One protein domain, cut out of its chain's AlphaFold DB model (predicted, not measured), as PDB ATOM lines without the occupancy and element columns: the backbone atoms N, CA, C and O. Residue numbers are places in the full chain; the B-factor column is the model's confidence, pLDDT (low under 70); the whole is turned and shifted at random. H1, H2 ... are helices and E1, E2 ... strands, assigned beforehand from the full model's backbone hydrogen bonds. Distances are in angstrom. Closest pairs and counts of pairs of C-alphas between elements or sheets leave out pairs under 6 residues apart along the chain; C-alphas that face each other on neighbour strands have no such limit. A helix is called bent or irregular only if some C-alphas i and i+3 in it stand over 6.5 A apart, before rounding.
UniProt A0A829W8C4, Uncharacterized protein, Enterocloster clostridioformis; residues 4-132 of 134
ATOM      1  N   SER A   4     180.369 133.286 173.262       96.81
ATOM      2  CA  SER A   4     180.906 134.111 174.350       96.81
ATOM      3  C   SER A   4     179.932 135.163 174.878       96.81
ATOM      4  O   SER A   4     180.136 135.656 175.985       96.81
ATOM      5  N   ASP A   5     178.878 135.485 174.126       96.94
ATOM      6  CA  ASP A   5     177.884 136.488 174.518       96.94
ATOM      7  C   ASP A   5     176.918 135.967 175.597       96.94
ATOM      8  O   ASP A   5     176.130 136.734 176.153       96.94
ATOM      9  N   PHE A   6     176.973 134.662 175.893       97.62
ATOM     10  CA  PHE A   6     176.069 133.982 176.812       97.62
ATOM     11  C   PHE A   6     176.750 133.620 178.132       97.62
ATOM     12  O   PHE A   6     177.869 133.100 178.171       97.62
ATOM     13  N   LYS A   7     176.019 133.810 179.231       97.69
ATOM     14  CA  LYS A   7     176.383 133.375 180.586       97.69
ATOM     15  C   LYS A   7     175.211 132.641 181.229       97.69
ATOM     16  O   LYS A   7     174.060 132.995 181.005       97.69
ATOM     17  N   ILE A   8     175.487 131.621 182.039       96.88
ATOM     18  CA  ILE A   8     174.429 130.944 182.807       96.88
ATOM     19  C   ILE A   8     173.790 131.958 183.768       96.88
ATOM     20  O   ILE A   8     174.498 132.744 184.395       96.88
ATOM     21  N   GLY A   9     172.459 131.958 183.851       96.06
ATOM     22  CA  GLY A   9     171.667 132.928 184.610       96.06
ATOM     23  C   GLY A   9     171.347 134.223 183.851       96.06
ATOM     24  O   GLY A   9     170.579 135.041 184.347       96.06
ATOM     25  N   GLN A  10     171.892 134.421 182.646       97.06
ATOM     26  CA  GLN A  10     171.589 135.590 181.819       97.06
ATOM     27  C   GLN A  10     170.163 135.525 181.272       97.06
ATOM     28  O   GLN A  10     169.748 134.497 180.733       97.06
ATOM     29  N   LYS A  11     169.448 136.652 181.342       97.62
ATOM     30  CA  LYS A  11     168.184 136.837 180.631       97.62
ATOM     31  C   LYS A  11     168.439 137.015 179.133       97.62
ATOM     32  O   LYS A  11     169.309 137.787 178.735       97.62
ATOM     33  N   VAL A  12     167.659 136.317 178.323       98.00
ATOM     34  CA  VAL A  12     167.635 136.399 176.862       98.00
ATOM     35  C   VAL A  12     166.189 136.444 176.384       98.00
ATOM     36  O   VAL A  12     165.262 136.176 177.153       98.00
ATOM     37  N   TYR A  13     165.996 136.774 175.113       98.06
ATOM     38  CA  TYR A  13     164.674 137.014 174.551       98.06
ATOM     39  C   TYR A  13     164.450 136.130 173.332       98.06
ATOM     40  O   TYR A  13     165.341 135.960 172.499       98.06
ATOM     41  N   LEU A  14     163.257 135.555 173.232       97.75
ATOM     42  CA  LEU A  14     162.850 134.724 172.110       97.75
ATOM     43  C   LEU A  14     161.752 135.430 171.322       97.75
ATOM     44  O   LEU A  14     160.668 135.651 171.858       97.75
ATOM     45  N   LYS A  15     162.004 135.717 170.042       97.50
ATOM     46  CA  LYS A  15     160.959 136.124 169.096       97.50
ATOM     47  C   LYS A  15     160.223 134.881 168.608       97.50
ATOM     48  O   LYS A  15     160.858 133.955 168.101       97.50
ATOM     49  N   ILE A  16     158.900 134.863 168.712       96.81
ATOM     50  CA  ILE A  16     158.060 133.817 168.124       96.81
ATOM     51  C   ILE A  16     158.053 133.963 166.597       96.81
ATOM     52  O   ILE A  16     157.749 135.024 166.053       96.81
ATOM     53  N   ASN A  17     158.338 132.878 165.878       94.88
ATOM     54  CA  ASN A  17     158.235 132.847 164.424       94.88
ATOM     55  C   ASN A  17     156.769 132.873 163.984       94.88
ATOM     56  O   ASN A  17     155.974 132.008 164.372       94.88
ATOM     57  N   LYS A  18     156.418 133.820 163.109       90.69
ATOM     58  CA  LYS A  18     155.101 133.875 162.460       90.69
ATOM     59  C   LYS A  18     154.821 132.563 161.719       90.69
ATOM     60  O   LYS A  18     155.680 132.035 161.018       90.69
ATOM     61  N   GLY A  19     153.619 132.017 161.902       89.31
ATOM     62  CA  GLY A  19     153.206 130.740 161.304       89.31
ATOM     63  C   GLY A  19     153.789 129.482 161.964       89.31
ATOM     64  O   GLY A  19     153.494 128.375 161.514       89.31
ATOM     65  N   SER A  20     154.586 129.620 163.028       93.44
ATOM     66  CA  SER A  20     155.050 128.480 163.826       93.44
ATOM     67  C   SER A  20     153.952 127.919 164.737       93.44
ATOM     68  O   SER A  20     152.877 128.508 164.882       93.44
ATOM     69  N   ASN A  21     154.210 126.778 165.384       92.56
ATOM     70  CA  ASN A  21     153.253 126.219 166.339       92.56
ATOM     71  C   ASN A  21     153.089 127.126 167.569       92.56
ATOM     72  O   ASN A  21     151.974 127.279 168.056       92.56
ATOM     73  N   ALA A  22     154.166 127.777 168.022       92.94
ATOM     74  CA  ALA A  22     154.113 128.731 169.131       92.94
ATOM     75  C   ALA A  22     153.202 129.936 168.833       92.94
ATOM     76  O   ALA A  22     152.474 130.388 169.712       92.94
ATOM     77  N   ALA A  23     153.154 130.397 167.579       94.00
ATOM     78  CA  ALA A  23     152.293 131.513 167.177       94.00
ATOM     79  C   ALA A  23     150.786 131.220 167.319       94.00
ATOM     80  O   ALA A  23     149.985 132.149 167.349       94.00
ATOM     81  N   ARG A  24     150.375 129.947 167.423       91.31
ATOM     82  CA  ARG A  24     148.958 129.562 167.590       91.31
ATOM     83  C   ARG A  24     148.379 129.946 168.947       91.31
ATOM     84  O   ARG A  24     147.162 129.941 169.097       91.31
ATOM     85  N   TYR A  25     149.243 130.228 169.917       91.31
ATOM     86  CA  TYR A  25     148.848 130.594 171.273       91.31
ATOM     87  C   TYR A  25     148.756 132.109 171.478       91.31
ATOM     88  O   TYR A  25     148.354 132.543 172.550       91.31
ATOM     89  N   ILE A  26     149.086 132.904 170.457       92.69
ATOM     90  CA  ILE A  26     148.900 134.355 170.480       92.69
ATOM     91  C   ILE A  26     147.437 134.643 170.155       92.69
ATOM     92  O   ILE A  26     146.913 134.188 169.131       92.69
ATOM     93  N   SER A  27     146.758 135.369 171.041       90.50
ATOM     94  CA  SER A  27     145.347 135.685 170.847       90.50
ATOM     95  C   SER A  27     145.142 136.648 169.672       90.50
ATOM     96  O   SER A  27     146.042 137.379 169.255       90.50
ATOM     97  N   LYS A  28     143.925 136.669 169.117       88.62
ATOM     98  CA  LYS A  28     143.586 137.580 168.010       88.62
ATOM     99  C   LYS A  28     143.732 139.050 168.400       88.62
ATOM    100  O   LYS A  28     144.110 139.851 167.552       88.62
ATOM    101  N   ASP A  29     143.464 139.374 169.660       90.75
ATOM    102  CA  ASP A  29     143.558 140.741 170.174       90.75
ATOM    103  C   ASP A  29     145.023 141.168 170.379       90.75
ATOM    104  O   ASP A  29     145.349 142.352 170.317       90.75
ATOM    105  N   GLU A  30     145.930 140.202 170.538       89.75
ATOM    106  CA  GLU A  30     147.358 140.434 170.758       89.75
ATOM    107  C   GLU A  30     148.203 140.334 169.487       89.75
ATOM    108  O   GLU A  30     149.351 140.767 169.485       89.75
ATOM    109  N   VAL A  31     147.652 139.834 168.376       86.19
ATOM    110  CA  VAL A  31     148.408 139.567 167.138       86.19
ATOM    111  C   VAL A  31     149.187 140.787 166.619       86.19
ATOM    112  O   VAL A  31     150.251 140.626 166.024       86.19
ATOM    113  N   ASN A  32     148.689 141.999 166.884       86.38
ATOM    114  CA  ASN A  32     149.309 143.268 166.483       86.38
ATOM    115  C   ASN A  32     150.179 143.910 167.577       86.38
ATOM    116  O   ASN A  32     150.801 144.941 167.334       86.38
ATOM    117  N   ASN A  33     150.226 143.329 168.775       91.44
ATOM    118  CA  ASN A  33     151.066 143.781 169.875       91.44
ATOM    119  C   ASN A  33     152.393 143.013 169.858       91.44
ATOM    120  O   ASN A  33     152.418 141.832 170.202       91.44
ATOM    121  N   PHE A  34     153.494 143.679 169.502       91.56
ATOM    122  CA  PHE A  34     154.816 143.048 169.401       91.56
ATOM    123  C   PHE A  34     155.272 142.367 170.692       91.56
ATOM    124  O   PHE A  34     155.906 141.322 170.629       91.56
ATOM    125  N   GLU A  35     154.879 142.896 171.847       92.50
ATOM    126  CA  GLU A  35     155.222 142.325 173.151       92.50
ATOM    127  C   GLU A  35     154.718 140.888 173.323       92.50
ATOM    128  O   GLU A  35     155.416 140.049 173.881       92.50
ATOM    129  N   SER A  36     153.548 140.566 172.764       93.75
ATOM    130  CA  SER A  36     152.978 139.211 172.832       93.75
ATOM    131  C   SER A  36     153.760 138.167 172.027       93.75
ATOM    132  O   SER A  36     153.566 136.964 172.198       93.75
ATOM    133  N   TRP A  37     154.659 138.616 171.148       96.00
ATOM    134  CA  TRP A  37     155.520 137.763 170.331       96.00
ATOM    135  C   TRP A  37     156.894 137.527 170.969       96.00
ATOM    136  O   TRP A  37     157.745 136.894 170.337       96.00
ATOM    137  N   ILE A  38     157.130 138.037 172.182       96.56
ATOM    138  CA  ILE A  38     158.429 138.003 172.857       96.56
ATOM    139  C   ILE A  38     158.317 137.204 174.153       96.56
ATOM    140  O   ILE A  38     157.590 137.580 175.067       96.56
ATOM    141  N   ASN A  39     159.116 136.144 174.265       95.44
ATOM    142  CA  ASN A  39     159.268 135.408 175.515       95.44
ATOM    143  C   ASN A  39     160.604 135.751 176.172       95.44
ATOM    144  O   ASN A  39     161.658 135.635 175.546       95.44
ATOM    145  N   GLU A  40     160.571 136.106 177.452       96.25
ATOM    146  CA  GLU A  40     161.779 136.207 178.267       96.25
ATOM    147  C   GLU A  40     162.176 134.822 178.781       96.25
ATOM    148  O   GLU A  40     161.337 134.059 179.260       96.25
ATOM    149  N   LYS A  41     163.461 134.485 178.679       96.44
ATOM    150  CA  LYS A  41     164.016 133.217 179.161       96.44
ATOM    151  C   LYS A  41     165.347 133.457 179.859       96.44
ATOM    152  O   LYS A  41     165.979 134.499 179.699       96.44
ATOM    153  N   VAL A  42     165.802 132.462 180.604       97.06
ATOM    154  CA  VAL A  42     167.097 132.449 181.280       97.06
ATOM    155  C   VAL A  42     167.977 131.363 180.680       97.06
ATOM    156  O   VAL A  42     167.534 130.233 180.486       97.06
ATOM    157  N   VAL A  43     169.239 131.684 180.401       97.62
ATOM    158  CA  VAL A  43     170.245 130.709 179.963       97.62
ATOM    159  C   VAL A  43     170.567 129.764 181.119       97.62
ATOM    160  O   VAL A  43     171.124 130.182 182.132       97.62
ATOM    161  N   THR A  44     170.274 128.476 180.963       97.00
ATOM    162  CA  THR A  44     170.513 127.464 182.008       97.00
ATOM    163  C   THR A  44     171.700 126.561 181.699       97.00
ATOM    164  O   THR A  44     172.348 126.054 182.614       97.00
ATOM    165  N   LYS A  45     172.047 126.385 180.418       96.25
ATOM    166  CA  LYS A  45     173.194 125.563 180.009       96.25
ATOM    167  C   LYS A  45     173.867 126.106 178.758       96.25
ATOM    168  O   LYS A  45     173.216 126.422 177.768       96.25
ATOM    169  N   ILE A  46     175.197 126.115 178.780       97.69
ATOM    170  CA  ILE A  46     176.041 126.473 177.637       97.69
ATOM    171  C   ILE A  46     176.878 125.247 177.272       97.69
ATOM    172  O   ILE A  46     177.894 124.944 177.895       97.69
ATOM    173  N   GLY A  47     176.426 124.491 176.275       96.38
ATOM    174  CA  GLY A  47     177.096 123.288 175.798       96.38
ATOM    175  C   GLY A  47     178.150 123.558 174.722       96.38
ATOM    176  O   GLY A  47     178.451 124.692 174.348       96.38
ATOM    177  N   LYS A  48     178.719 122.477 174.176       95.69
ATOM    178  CA  LYS A  48     179.578 122.557 172.982       95.69
ATOM    179  C   LYS A  48     178.767 122.899 171.727       95.69
ATOM    180  O   LYS A  48     179.210 123.724 170.942       95.69
ATOM    181  N   LYS A  49     177.603 122.261 171.569       96.56
ATOM    182  CA  LYS A  49     176.733 122.394 170.392       96.56
ATOM    183  C   LYS A  49     175.529 123.308 170.621       96.56
ATOM    184  O   LYS A  49     175.116 123.988 169.696       96.56
ATOM    185  N   TYR A  50     174.979 123.336 171.834       97.94
ATOM    186  CA  TYR A  50     173.718 124.024 172.110       97.94
ATOM    187  C   TYR A  50     173.836 125.030 173.253       97.94
ATOM    188  O   TYR A  50     174.541 124.766 174.229       97.94
ATOM    189  N   ILE A  51     173.084 126.124 173.150       97.81
ATOM    190  CA  ILE A  51     172.637 126.931 174.291       97.81
ATOM    191  C   ILE A  51     171.244 126.442 174.685       97.81
ATOM    192  O   ILE A  51     170.401 126.249 173.810       97.81
ATOM    193  N   THR A  52     171.006 126.240 175.977       97.38
ATOM    194  CA  THR A  52     169.689 125.897 176.525       97.38
ATOM    195  C   THR A  52     169.156 127.063 177.343       97.38
ATOM    196  O   THR A  52     169.888 127.628 178.163       97.38
ATOM    197  N   VAL A  53     167.882 127.387 177.141       97.25
ATOM    198  CA  VAL A  53     167.168 128.441 177.866       97.25
ATOM    199  C   VAL A  53     165.843 127.906 178.408       97.25
ATOM    200  O   VAL A  53     165.249 127.011 177.813       97.25
ATOM    201  N   MET A  54     165.395 128.431 179.545       95.88
ATOM    202  CA  MET A  54     164.178 128.010 180.256       95.88
ATOM    203  C   MET A  54     163.485 129.230 180.882       95.88
ATOM    204  O   MET A  54     164.072 130.309 180.913       95.88
ATOM    205  N   ASP A  55     162.252 129.091 181.377       92.19
ATOM    206  CA  ASP A  55     161.538 130.203 182.047       92.19
ATOM    207  C   ASP A  55     162.238 130.664 183.332       92.19
ATOM    208  O   ASP A  55     162.224 131.841 183.685       92.19
ATOM    209  N   SER A  56     162.894 129.735 184.022       86.00
ATOM    210  CA  SER A  56     163.723 130.008 185.189       86.00
ATOM    211  C   SER A  56     164.838 128.971 185.287       86.00
ATOM    212  O   SER A  56     164.815 127.948 184.604       86.00
ATOM    213  N   THR A  57     165.813 129.209 186.163       79.31
ATOM    214  CA  THR A  57     166.893 128.249 186.444       79.31
ATOM    215  C   THR A  57     166.431 127.007 187.208       79.31
ATOM    216  O   THR A  57     167.184 126.043 187.294       79.31
ATOM    217  N   GLU A  58     165.220 127.029 187.770       80.06
ATOM    218  CA  GLU A  58     164.652 125.950 188.591       80.06
ATOM    219  C   GLU A  58     163.571 125.143 187.850       80.06
ATOM    220  O   GLU A  58     163.152 124.085 188.315       80.06
ATOM    221  N   SER A  59     163.113 125.628 186.693       74.69
ATOM    222  CA  SER A  59     162.085 124.974 185.883       74.69
ATOM    223  C   SER A  59     162.695 123.950 184.927       74.69
ATOM    224  O   SER A  59     163.734 124.191 184.322       74.69
ATOM    225  N   THR A  60     162.008 122.826 184.723       72.44
ATOM    226  CA  THR A  60     162.266 121.901 183.603       72.44
ATOM    227  C   THR A  60     161.277 122.085 182.448       72.44
ATOM    228  O   THR A  60     161.420 121.451 181.402       72.44
ATOM    229  N   TYR A  61     160.280 122.958 182.617       74.38
ATOM    230  CA  TYR A  61     159.305 123.311 181.590       74.38
ATOM    231  C   TYR A  61     159.800 124.477 180.731       74.38
ATOM    232  O   TYR A  61     160.541 125.345 181.196       74.38
ATOM    233  N   GLY A  62     159.368 124.488 179.466       81.94
ATOM    234  CA  GLY A  62     159.716 125.550 178.523       81.94
ATOM    235  C   GLY A  62     161.197 125.565 178.139       81.94
ATOM    236  O   GLY A  62     161.727 126.648 177.880       81.94
ATOM    237  N   GLU A  63     161.853 124.396 178.163       93.31
ATOM    238  CA  GLU A  63     163.225 124.203 177.690       93.31
ATOM    239  C   GLU A  63     163.295 124.396 176.173       93.31
ATOM    240  O   GLU A  63     162.748 123.596 175.417       93.31
ATOM    241  N   GLU A  64     164.055 125.394 175.735       96.12
ATOM    242  CA  GLU A  64     164.366 125.620 174.325       96.12
ATOM    243  C   GLU A  64     165.877 125.500 174.101       96.12
ATOM    244  O   GLU A  64     166.692 125.913 174.937       96.12
ATOM    245  N   LYS A  65     166.275 124.922 172.964       97.38
ATOM    246  CA  LYS A  65     167.687 124.702 172.608       97.38
ATOM    247  C   LYS A  65     168.028 125.402 171.304       97.38
ATOM    248  O   LYS A  65     167.285 125.303 170.338       97.38
ATOM    249  N   PHE A  66     169.193 126.032 171.242       98.19
ATOM    250  CA  PHE A  66     169.667 126.755 170.061       98.19
ATOM    251  C   PHE A  66     171.036 126.230 169.638       98.19
ATOM    252  O   PHE A  66     171.957 126.163 170.452       98.19
ATOM    253  N   ASP A  67     171.158 125.813 168.378       97.75
ATOM    254  CA  ASP A  67     172.367 125.208 167.818       97.75
ATOM    255  C   ASP A  67     173.395 126.279 167.447       97.75
ATOM    256  O   ASP A  67     173.245 127.009 166.470       97.75
ATOM    257  N   ILE A  68     174.471 126.339 168.227       97.25
ATOM    258  CA  ILE A  68     175.578 127.288 168.066       97.25
ATOM    259  C   ILE A  68     176.250 127.094 166.699       97.25
ATOM    260  O   ILE A  68     176.675 128.058 166.074       97.25
ATOM    261  N   THR A  69     176.312 125.855 166.199       95.44
ATOM    262  CA  THR A  69     176.962 125.535 164.916       95.44
ATOM    263  C   THR A  69     176.124 125.932 163.703       95.44
ATOM    264  O   THR A  69     176.636 125.957 162.587       95.44
ATOM    265  N   GLN A  70     174.849 126.269 163.914       94.88
ATOM    266  CA  GLN A  70     173.931 126.739 162.880       94.88
ATOM    267  C   GLN A  70     173.411 128.140 163.191       94.88
ATOM    268  O   GLN A  70     172.209 128.385 163.113       94.88
ATOM    269  N   ASN A  71     174.313 129.054 163.562       95.00
ATOM    270  CA  ASN A  71     173.987 130.453 163.849       95.00
ATOM    271  C   ASN A  71     172.823 130.597 164.849       95.00
ATOM    272  O   ASN A  71     171.861 131.326 164.616       95.00
ATOM    273  N   PHE A  72     172.884 129.834 165.943       97.06
ATOM    274  CA  PHE A  72     171.871 129.822 167.001       97.06
ATOM    275  C   PHE A  72     170.464 129.490 166.499       97.06
ATOM    276  O   PHE A  72     169.474 129.955 167.058       97.06
ATOM    277  N   ARG A  73     170.343 128.663 165.454       96.25
ATOM    278  CA  ARG A  73     169.042 128.179 164.988       96.25
ATOM    279  C   ARG A  73     168.353 127.386 166.092       96.25
ATOM    280  O   ARG A  73     168.957 126.506 166.706       96.25
ATOM    281  N   HIS A  74     167.071 127.664 166.301       97.62
ATOM    282  CA  HIS A  74     166.256 126.895 167.229       97.62
ATOM    283  C   HIS A  74     166.220 125.415 166.828       97.62
ATOM    284  O   HIS A  74     165.889 125.076 165.687       97.62
ATOM    285  N   TYR A  75     166.592 124.546 167.761       96.31
ATOM    286  CA  TYR A  75     166.617 123.105 167.589       96.31
ATOM    287  C   TYR A  75     165.214 122.532 167.778       96.31
ATOM    288  O   TYR A  75     164.545 122.791 168.772       96.31
ATOM    289  N   TYR A  76     164.792 121.693 166.843       91.19
ATOM    290  CA  TYR A  76     163.532 120.966 166.902       91.19
ATOM    291  C   TYR A  76     163.726 119.593 166.263       91.19
ATOM    292  O   TYR A  76     164.574 119.414 165.387       91.19
ATOM    293  N   THR A  77     162.944 118.609 166.698       87.25
ATOM    294  CA  THR A  77     162.984 117.246 166.146       87.25
ATOM    295  C   THR A  77     162.002 117.056 164.995       87.25
ATOM    296  O   THR A  77     162.296 116.331 164.051       87.25
ATOM    297  N   VAL A  78     160.844 117.720 165.053       83.94
ATOM    298  CA  VAL A  78     159.767 117.629 164.059       83.94
ATOM    299  C   VAL A  78     159.194 119.023 163.806       83.94
ATOM    300  O   VAL A  78     159.054 119.815 164.735       83.94
ATOM    301  N   GLY A  79     158.842 119.318 162.552       85.81
ATOM    302  CA  GLY A  79     158.205 120.578 162.166       85.81
ATOM    303  C   GLY A  79     159.205 121.673 161.805       85.81
ATOM    304  O   GLY A  79     160.077 121.468 160.959       85.81
ATOM    305  N   SER A  80     159.040 122.854 162.397       89.94
ATOM    306  CA  SER A  80     159.869 124.030 162.138       89.94
ATOM    307  C   SER A  80     160.253 124.741 163.436       89.94
ATOM    308  O   SER A  80     159.705 124.486 164.509       89.94
ATOM    309  N   ALA A  81     161.221 125.648 163.332       94.44
ATOM    310  CA  ALA A  81     161.660 126.470 164.445       94.44
ATOM    311  C   ALA A  81     160.521 127.377 164.938       94.44
ATOM    312  O   ALA A  81     160.038 128.231 164.195       94.44
ATOM    313  N   ASN A  82     160.149 127.245 166.212       96.06
ATOM    314  CA  ASN A  82     159.206 128.157 166.863       96.06
ATOM    315  C   ASN A  82     159.793 129.529 167.200       96.06
ATOM    316  O   ASN A  82     159.050 130.505 167.202       96.06
ATOM    317  N   TYR A  83     161.096 129.610 167.475       97.25
ATOM    318  CA  TYR A  83     161.699 130.798 168.072       97.25
ATOM    319  C   TYR A  83     162.965 131.246 167.342       97.25
ATOM    320  O   TYR A  83     163.642 130.446 166.692       97.25
ATOM    321  N   VAL A  84     163.307 132.521 167.508       97.38
ATOM    322  CA  VAL A  84     164.615 133.101 167.185       97.38
ATOM    323  C   VAL A  84     165.170 133.742 168.455       97.38
ATOM    324  O   VAL A  84     164.438 134.428 169.167       97.38
ATOM    325  N   LEU A  85     166.439 133.475 168.759       98.00
ATOM    326  CA  LEU A  85     167.113 133.925 169.978       98.00
ATOM    327  C   LEU A  85     167.735 135.314 169.785       98.00
ATOM    328  O   LEU A  85     168.409 135.544 168.785       98.00
ATOM    329  N   TYR A  86     167.558 136.195 170.768       98.12
ATOM    330  CA  TYR A  86     168.159 137.528 170.827       98.12
ATOM    331  C   TYR A  86     168.716 137.811 172.224       98.12
ATOM    332  O   TYR A  86     168.219 137.315 173.239       98.12
ATOM    333  N   LEU A  87     169.750 138.652 172.272       97.38
ATOM    334  CA  LEU A  87     170.359 139.128 173.519       97.38
ATOM    335  C   LEU A  87     169.625 140.345 174.104       97.38
ATOM    336  O   LEU A  87     169.703 140.584 175.305       97.38
ATOM    337  N   SER A  88     168.906 141.092 173.264       96.88
ATOM    338  CA  SER A  88     168.171 142.304 173.621       96.88
ATOM    339  C   SER A  88     166.753 142.247 173.063       96.88
ATOM    340  O   SER A  88     166.502 141.730 171.972       96.88
ATOM    341  N   LYS A  89     165.821 142.803 173.835       96.50
ATOM    342  CA  LYS A  89     164.431 142.979 173.430       96.50
ATOM    343  C   LYS A  89     164.297 144.058 172.356       96.50
ATOM    344  O   LYS A  89     163.509 143.904 171.429       96.50
ATOM    345  N   GLU A  90     165.088 145.123 172.456       95.94
ATOM    346  CA  GLU A  90     165.127 146.215 171.483       95.94
ATOM    347  C   GLU A  90     165.480 145.712 170.080       95.94
ATOM    348  O   GLU A  90     164.897 146.177 169.103       95.94
ATOM    349  N   ASP A  91     166.384 144.736 169.969       95.88
ATOM    350  CA  ASP A  91     166.735 144.138 168.676       95.88
ATOM    351  C   ASP A  91     165.572 143.341 168.070       95.88
ATOM    352  O   ASP A  91     165.365 143.399 166.857       95.88
ATOM    353  N   ILE A  92     164.757 142.668 168.894       96.69
ATOM    354  CA  ILE A  92     163.527 142.020 168.414       96.69
ATOM    355  C   ILE A  92     162.546 143.066 167.892       96.69
ATOM    356  O   ILE A  92     161.998 142.901 166.805       96.69
ATOM    357  N   LEU A  93     162.324 144.145 168.645       95.00
ATOM    358  CA  LEU A  93     161.385 145.195 168.247       95.00
ATOM    359  C   LEU A  93     161.809 145.860 166.931       95.00
ATOM    360  O   LEU A  93     160.966 146.070 166.061       95.00
ATOM    361  N   LYS A  94     163.109 146.124 166.746       94.88
ATOM    362  CA  LYS A  94     163.655 146.636 165.478       94.88
ATOM    363  C   LYS A  94     163.431 145.666 164.322       94.88
ATOM    364  O   LYS A  94     163.027 146.092 163.246       94.88
ATOM    365  N   ASP A  95     163.676 144.377 164.538       93.62
ATOM    366  CA  ASP A  95     163.485 143.347 163.517       93.62
ATOM    367  C   ASP A  95     162.002 143.184 163.137       93.62
ATOM    368  O   ASP A  95     161.652 143.116 161.961       93.62
ATOM    369  N   MET A  96     161.099 143.209 164.121       94.25
ATOM    370  CA  MET A  96     159.652 143.167 163.881       94.25
ATOM    371  C   MET A  96     159.146 144.405 163.133       94.25
ATOM    372  O   MET A  96     158.308 144.272 162.236       94.25
ATOM    373  N   GLU A  97     159.662 145.591 163.467       93.94
ATOM    374  CA  GLU A  97     159.343 146.831 162.757       93.94
ATOM    375  C   GLU A  97     159.878 146.800 161.322       93.94
ATOM    376  O   GLU A  97     159.152 147.134 160.384       93.94
ATOM    377  N   TYR A  98     161.104 146.306 161.123       93.56
ATOM    378  CA  TYR A  98     161.675 146.095 159.795       93.56
ATOM    379  C   TYR A  98     160.806 145.151 158.951       93.56
ATOM    380  O   TYR A  98     160.429 145.498 157.830       93.56
ATOM    381  N   GLU A  99     160.430 143.983 159.483       92.25
ATOM    382  CA  GLU A  99     159.556 143.029 158.789       92.25
ATOM    383  C   GLU A  99     158.207 143.652 158.407       92.25
ATOM    384  O   GLU A  99     157.687 143.399 157.313       92.25
ATOM    385  N   LYS A 100     157.622 144.440 159.317       92.25
ATOM    386  CA  LYS A 100     156.343 145.118 159.103       92.25
ATOM    387  C   LYS A 100     156.459 146.141 157.977       92.25
ATOM    388  O   LYS A 100     155.716 146.029 157.003       92.25
ATOM    389  N   LEU A 101     157.416 147.065 158.067       93.31
ATOM    390  CA  LEU A 101     157.646 148.095 157.051       93.31
ATOM    391  C   LEU A 101     157.962 147.475 155.689       93.31
ATOM    392  O   LEU A 101     157.367 147.857 154.682       93.31
ATOM    393  N   TYR A 102     158.835 146.468 155.653       92.50
ATOM    394  CA  TYR A 102     159.166 145.764 154.418       92.50
ATOM    395  C   TYR A 102     157.931 145.103 153.795       92.50
ATOM    396  O   TYR A 102     157.705 145.225 152.591       92.50
ATOM    397  N   SER A 103     157.107 144.427 154.601       90.81
ATOM    398  CA  SER A 103     155.866 143.801 154.136       90.81
ATOM    399  C   SER A 103     154.874 144.836 153.604       90.81
ATOM    400  O   SER A 103     154.347 144.668 152.505       90.81
ATOM    401  N   GLU A 104     154.645 145.927 154.337       90.62
ATOM    402  CA  GLU A 104     153.757 147.016 153.925       90.62
ATOM    403  C   GLU A 104     154.206 147.620 152.592       90.62
ATOM    404  O   GLU A 104     153.416 147.665 151.646       90.62
ATOM    405  N   ILE A 105     155.487 147.979 152.470       90.06
ATOM    406  CA  ILE A 105     156.070 148.518 151.235       90.06
ATOM    407  C   ILE A 105     155.951 147.499 150.099       90.06
ATOM    408  O   ILE A 105     155.442 147.827 149.030       90.06
ATOM    409  N   LYS A 106     156.342 146.239 150.310       89.69
ATOM    410  CA  LYS A 106     156.211 145.179 149.297       89.69
ATOM    411  C   LYS A 106     154.763 145.024 148.826       89.69
ATOM    412  O   LYS A 106     154.517 144.859 147.627       89.69
ATOM    413  N   ASN A 107     153.795 145.083 149.736       87.94
ATOM    414  CA  ASN A 107     152.368 144.948 149.430       87.94
ATOM    415  C   ASN A 107     151.835 146.118 148.591       87.94
ATOM    416  O   ASN A 107     150.953 145.918 147.751       87.94
ATOM    417  N   LEU A 108     152.417 147.316 148.726       88.06
ATOM    418  CA  LEU A 108     152.111 148.446 147.846       88.06
ATOM    419  C   LEU A 108     152.423 148.141 146.376       88.06
ATOM    420  O   LEU A 108     151.699 148.622 145.510       88.06
ATOM    421  N   PHE A 109     153.423 147.304 146.086       87.19
ATOM    422  CA  PHE A 109     153.870 147.014 144.718       87.19
ATOM    423  C   PHE A 109     153.448 145.640 144.177       87.19
ATOM    424  O   PHE A 109     153.499 145.431 142.972       87.19
ATOM    425  N   SER A 110     152.982 144.712 145.017       84.25
ATOM    426  CA  SER A 110     152.792 143.298 144.632       84.25
ATOM    427  C   SER A 110     151.378 142.895 144.183       84.25
ATOM    428  O   SER A 110     151.153 141.727 143.867       84.25
ATOM    429  N   SER A 111     150.415 143.821 144.104       79.19
ATOM    430  CA  SER A 111     149.077 143.522 143.568       79.19
ATOM    431  C   SER A 111     149.003 143.683 142.048       79.19
ATOM    432  O   SER A 111     149.425 144.693 141.490       79.19
ATOM    433  N   TRP A 112     148.335 142.731 141.396       68.56
ATOM    434  CA  TRP A 112     147.992 142.750 139.968       68.56
ATOM    435  C   TRP A 112     147.168 143.981 139.556       68.56
ATOM    436  O   TRP A 112     147.196 144.388 138.403       68.56
ATOM    437  N   LYS A 113     146.450 144.604 140.502       70.81
ATOM    438  CA  LYS A 113     145.662 145.828 140.271       70.81
ATOM    439  C   LYS A 113     146.473 147.119 140.426       70.81
ATOM    440  O   LYS A 113     145.904 148.201 140.348       70.81
ATOM    441  N   ASN A 114     147.776 147.024 140.692       74.50
ATOM    442  CA  ASN A 114     148.628 148.197 140.885       74.50
ATOM    443  C   ASN A 114     149.218 148.743 139.575       74.50
ATOM    444  O   ASN A 114     150.007 149.689 139.625       74.50
ATOM    445  N   GLU A 115     148.861 148.184 138.414       73.81
ATOM    446  CA  GLU A 115     149.315 148.704 137.124       73.81
ATOM    447  C   GLU A 115     148.912 150.184 136.988       73.81
ATOM    448  O   GLU A 115     147.739 150.538 137.081       73.81
ATOM    449  N   ARG A 116     149.910 151.068 136.847       79.00
ATOM    450  CA  ARG A 116     149.761 152.541 136.821       79.00
ATOM    451  C   ARG A 116     149.123 153.183 138.063       79.00
ATOM    452  O   ARG A 116     148.698 154.334 138.000       79.00
ATOM    453  N   LYS A 117     149.100 152.499 139.210       88.81
ATOM    454  CA  LYS A 117     148.592 153.070 140.470       88.81
ATOM    455  C   LYS A 117     149.424 154.255 140.974       88.81
ATOM    456  O   LYS A 117     148.883 155.157 141.608       88.81
ATOM    457  N   TYR A 118     150.727 154.240 140.709       90.31
ATOM    458  CA  TYR A 118     151.664 155.276 141.135       90.31
ATOM    459  C   TYR A 118     152.100 156.129 139.948       90.31
ATOM    460  O   TYR A 118     152.325 155.624 138.847       90.31
ATOM    461  N   THR A 119     152.240 157.429 140.185       92.56
ATOM    462  CA  THR A 119     152.775 158.374 139.199       92.56
ATOM    463  C   THR A 119     154.266 158.129 138.953       92.56
ATOM    464  O   THR A 119     154.976 157.623 139.825       92.56
ATOM    465  N   LEU A 120     154.773 158.553 137.790       91.94
ATOM    466  CA  LEU A 120     156.200 158.455 137.457       91.94
ATOM    467  C   LEU A 120     157.092 159.123 138.519       91.94
ATOM    468  O   LEU A 120     158.071 158.526 138.954       91.94
ATOM    469  N   ASN A 121     156.708 160.312 138.993       95.75
ATOM    470  CA  ASN A 121     157.442 161.043 140.032       95.75
ATOM    471  C   ASN A 121     157.515 160.260 141.358       95.75
ATOM    472  O   ASN A 121     158.553 160.237 142.011       95.75
ATOM    473  N   GLN A 122     156.435 159.577 141.760       93.50
ATOM    474  CA  GLN A 122     156.451 158.735 142.965       93.50
ATOM    475  C   GLN A 122     157.420 157.559 142.817       93.50
ATOM    476  O   GLN A 122     158.177 157.274 143.741       93.50
ATOM    477  N   LEU A 123     157.433 156.905 141.653       92.25
ATOM    478  CA  LEU A 123     158.341 155.789 141.384       92.25
ATOM    479  C   LEU A 123     159.808 156.238 141.333       92.25
ATOM    480  O   LEU A 123     160.672 155.546 141.864       92.25
ATOM    481  N   GLN A 124     160.085 157.407 140.749       94.38
ATOM    482  CA  GLN A 124     161.431 157.988 140.711       94.38
ATOM    483  C   GLN A 124     161.966 158.281 142.114       94.38
ATOM    484  O   GLN A 124     163.092 157.900 142.411       94.38
ATOM    485  N   LYS A 125     161.147 158.862 143.000       94.75
ATOM    486  CA  LYS A 125     161.543 159.116 144.394       94.75
ATOM    487  C   LYS A 125     161.817 157.838 145.179       94.75
ATOM    488  O   LYS A 125     162.770 157.784 145.942       94.75
ATOM    489  N   VAL A 126     160.993 156.803 145.000       92.00
ATOM    490  CA  VAL A 126     161.235 155.502 145.644       92.00
ATOM    491  C   VAL A 126     162.550 154.902 145.151       92.00
ATOM    492  O   VAL A 126     163.337 154.438 145.966       92.00
ATOM    493  N   LYS A 127     162.812 154.951 143.838       92.31
ATOM    494  CA  LYS A 127     164.081 154.493 143.266       92.31
ATOM    495  C   LYS A 127     165.271 155.244 143.869       92.31
ATOM    496  O   LYS A 127     166.203 154.598 144.323       92.31
ATOM    497  N   GLU A 128     165.205 156.572 143.911       94.56
ATOM    498  CA  GLU A 128     166.256 157.419 144.485       94.56
ATOM    499  C   GLU A 128     166.548 157.044 145.943       94.56
ATOM    500  O   GLU A 128     167.698 156.799 146.284       94.56
ATOM    501  N   ILE A 129     165.512 156.895 146.778       92.19
ATOM    502  CA  ILE A 129     165.666 156.493 148.186       92.19
ATOM    503  C   ILE A 129     166.341 155.121 148.318       92.19
ATOM    504  O   ILE A 129     167.158 154.932 149.209       92.19
ATOM    505  N   LEU A 130     165.997 154.161 147.455       87.44
ATOM    506  CA  LEU A 130     166.541 152.799 147.512       87.44
ATOM    507  C   LEU A 130     167.956 152.676 146.926       87.44
ATOM    508  O   LEU A 130     168.638 151.693 147.205       87.44
ATOM    509  N   GLU A 131     168.380 153.631 146.099       92.50
ATOM    510  CA  GLU A 131     169.729 153.699 145.523       92.50
ATOM    511  C   GLU A 131     170.695 154.542 146.368       92.50
ATOM    512  O   GLU A 131     171.901 154.494 146.127       92.50
ATOM    513  N   LEU A 132     170.198 155.283 147.367       87.38
ATOM    514  CA  LEU A 132     171.048 155.898 148.381       87.38
ATOM    515  C   LEU A 132     171.760 154.792 149.170       87.38
ATOM    516  O   LEU A 132     171.150 154.053 149.939       87.38
TER     517      LEU A 132
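Overview. This is residues 4 to 132 of the 134 residues of an uncharacterized protein of Enterocloster clostridioformis (UniProt A0A829W8C4). A small head, made of one antiparallel sheet curled and folded back on itself like part of a barrel, is drawn out by the long helix H3, whose residues 98 to 107 stick out as an arm, with H4 standing free beyond it. The 129 printed residues, of mixed class, hold E1 H1 H2 E2 E3 E4 E5 H3 H4 in that order; the sheet runs E4 E3 E2 E1 E5. The whole is loose, with a radius of gyration of the C-alphas of 19.2 A, and spans 60 by 34 by 26 A.

Arrangement. Start at E1, residues 11 to 16, antiparallel to E5, residues 83 to 86, with N 15 and O 84 2.9 A apart. On E1's other side find E2, residues 38 to 46, antiparallel, with N 14 and O 39 at 2.8 A; E2 bends by 54 degrees at residue 42. E2 and E3, residues 50 to 54, form a hairpin, with N 52 and O 45 at 2.9 A, and so do E3 and E4, residues 64 to 67, with N 66 and O 51 at 2.8 A. E2 E3 E4 are a meander, each strand the antiparallel neighbour of the one before. In this folded sheet, bent into two leaves, E4 E3 face E1 E5 with E2 as the hinge. H2, residues 34 to 37, and H3, residues 89 to 109, only graze the sheet; they are close but not clearly touching, the closest C-alphas, of Phe 34 and Leu 93, 7.0 A apart. H1, residues 22 to 25, is only just not on the sheet, with 4 pairs of C-alphas within 10 A. H4, residues 120 to 131, is apart from H3. Each O i to N i+4 pair is within hydrogen-bond range in H4, 16 of 17 in H3; H1 and H2 are too short for one.

Along the chain. Find C-alpha 11 at (168.184, 136.837, 180.631), where E1 begins its 16.4 A. E2 covers 21.6 A. H3 runs 30.9 A from C-alpha 89 at (164.431, 142.979, 173.430); H4, 16.5 A long, ends at C-alpha 131, (169.729, 153.699, 145.523).

Size, cuts and confidence. The C-alphas farthest apart, of Glu 58 and Leu 120, are 61.2 A apart. The printed part has no cut; E4 to E5, 15 residues, is a long link. Mean pLDDT of the printed part is 92.1; residue 112 is under 70.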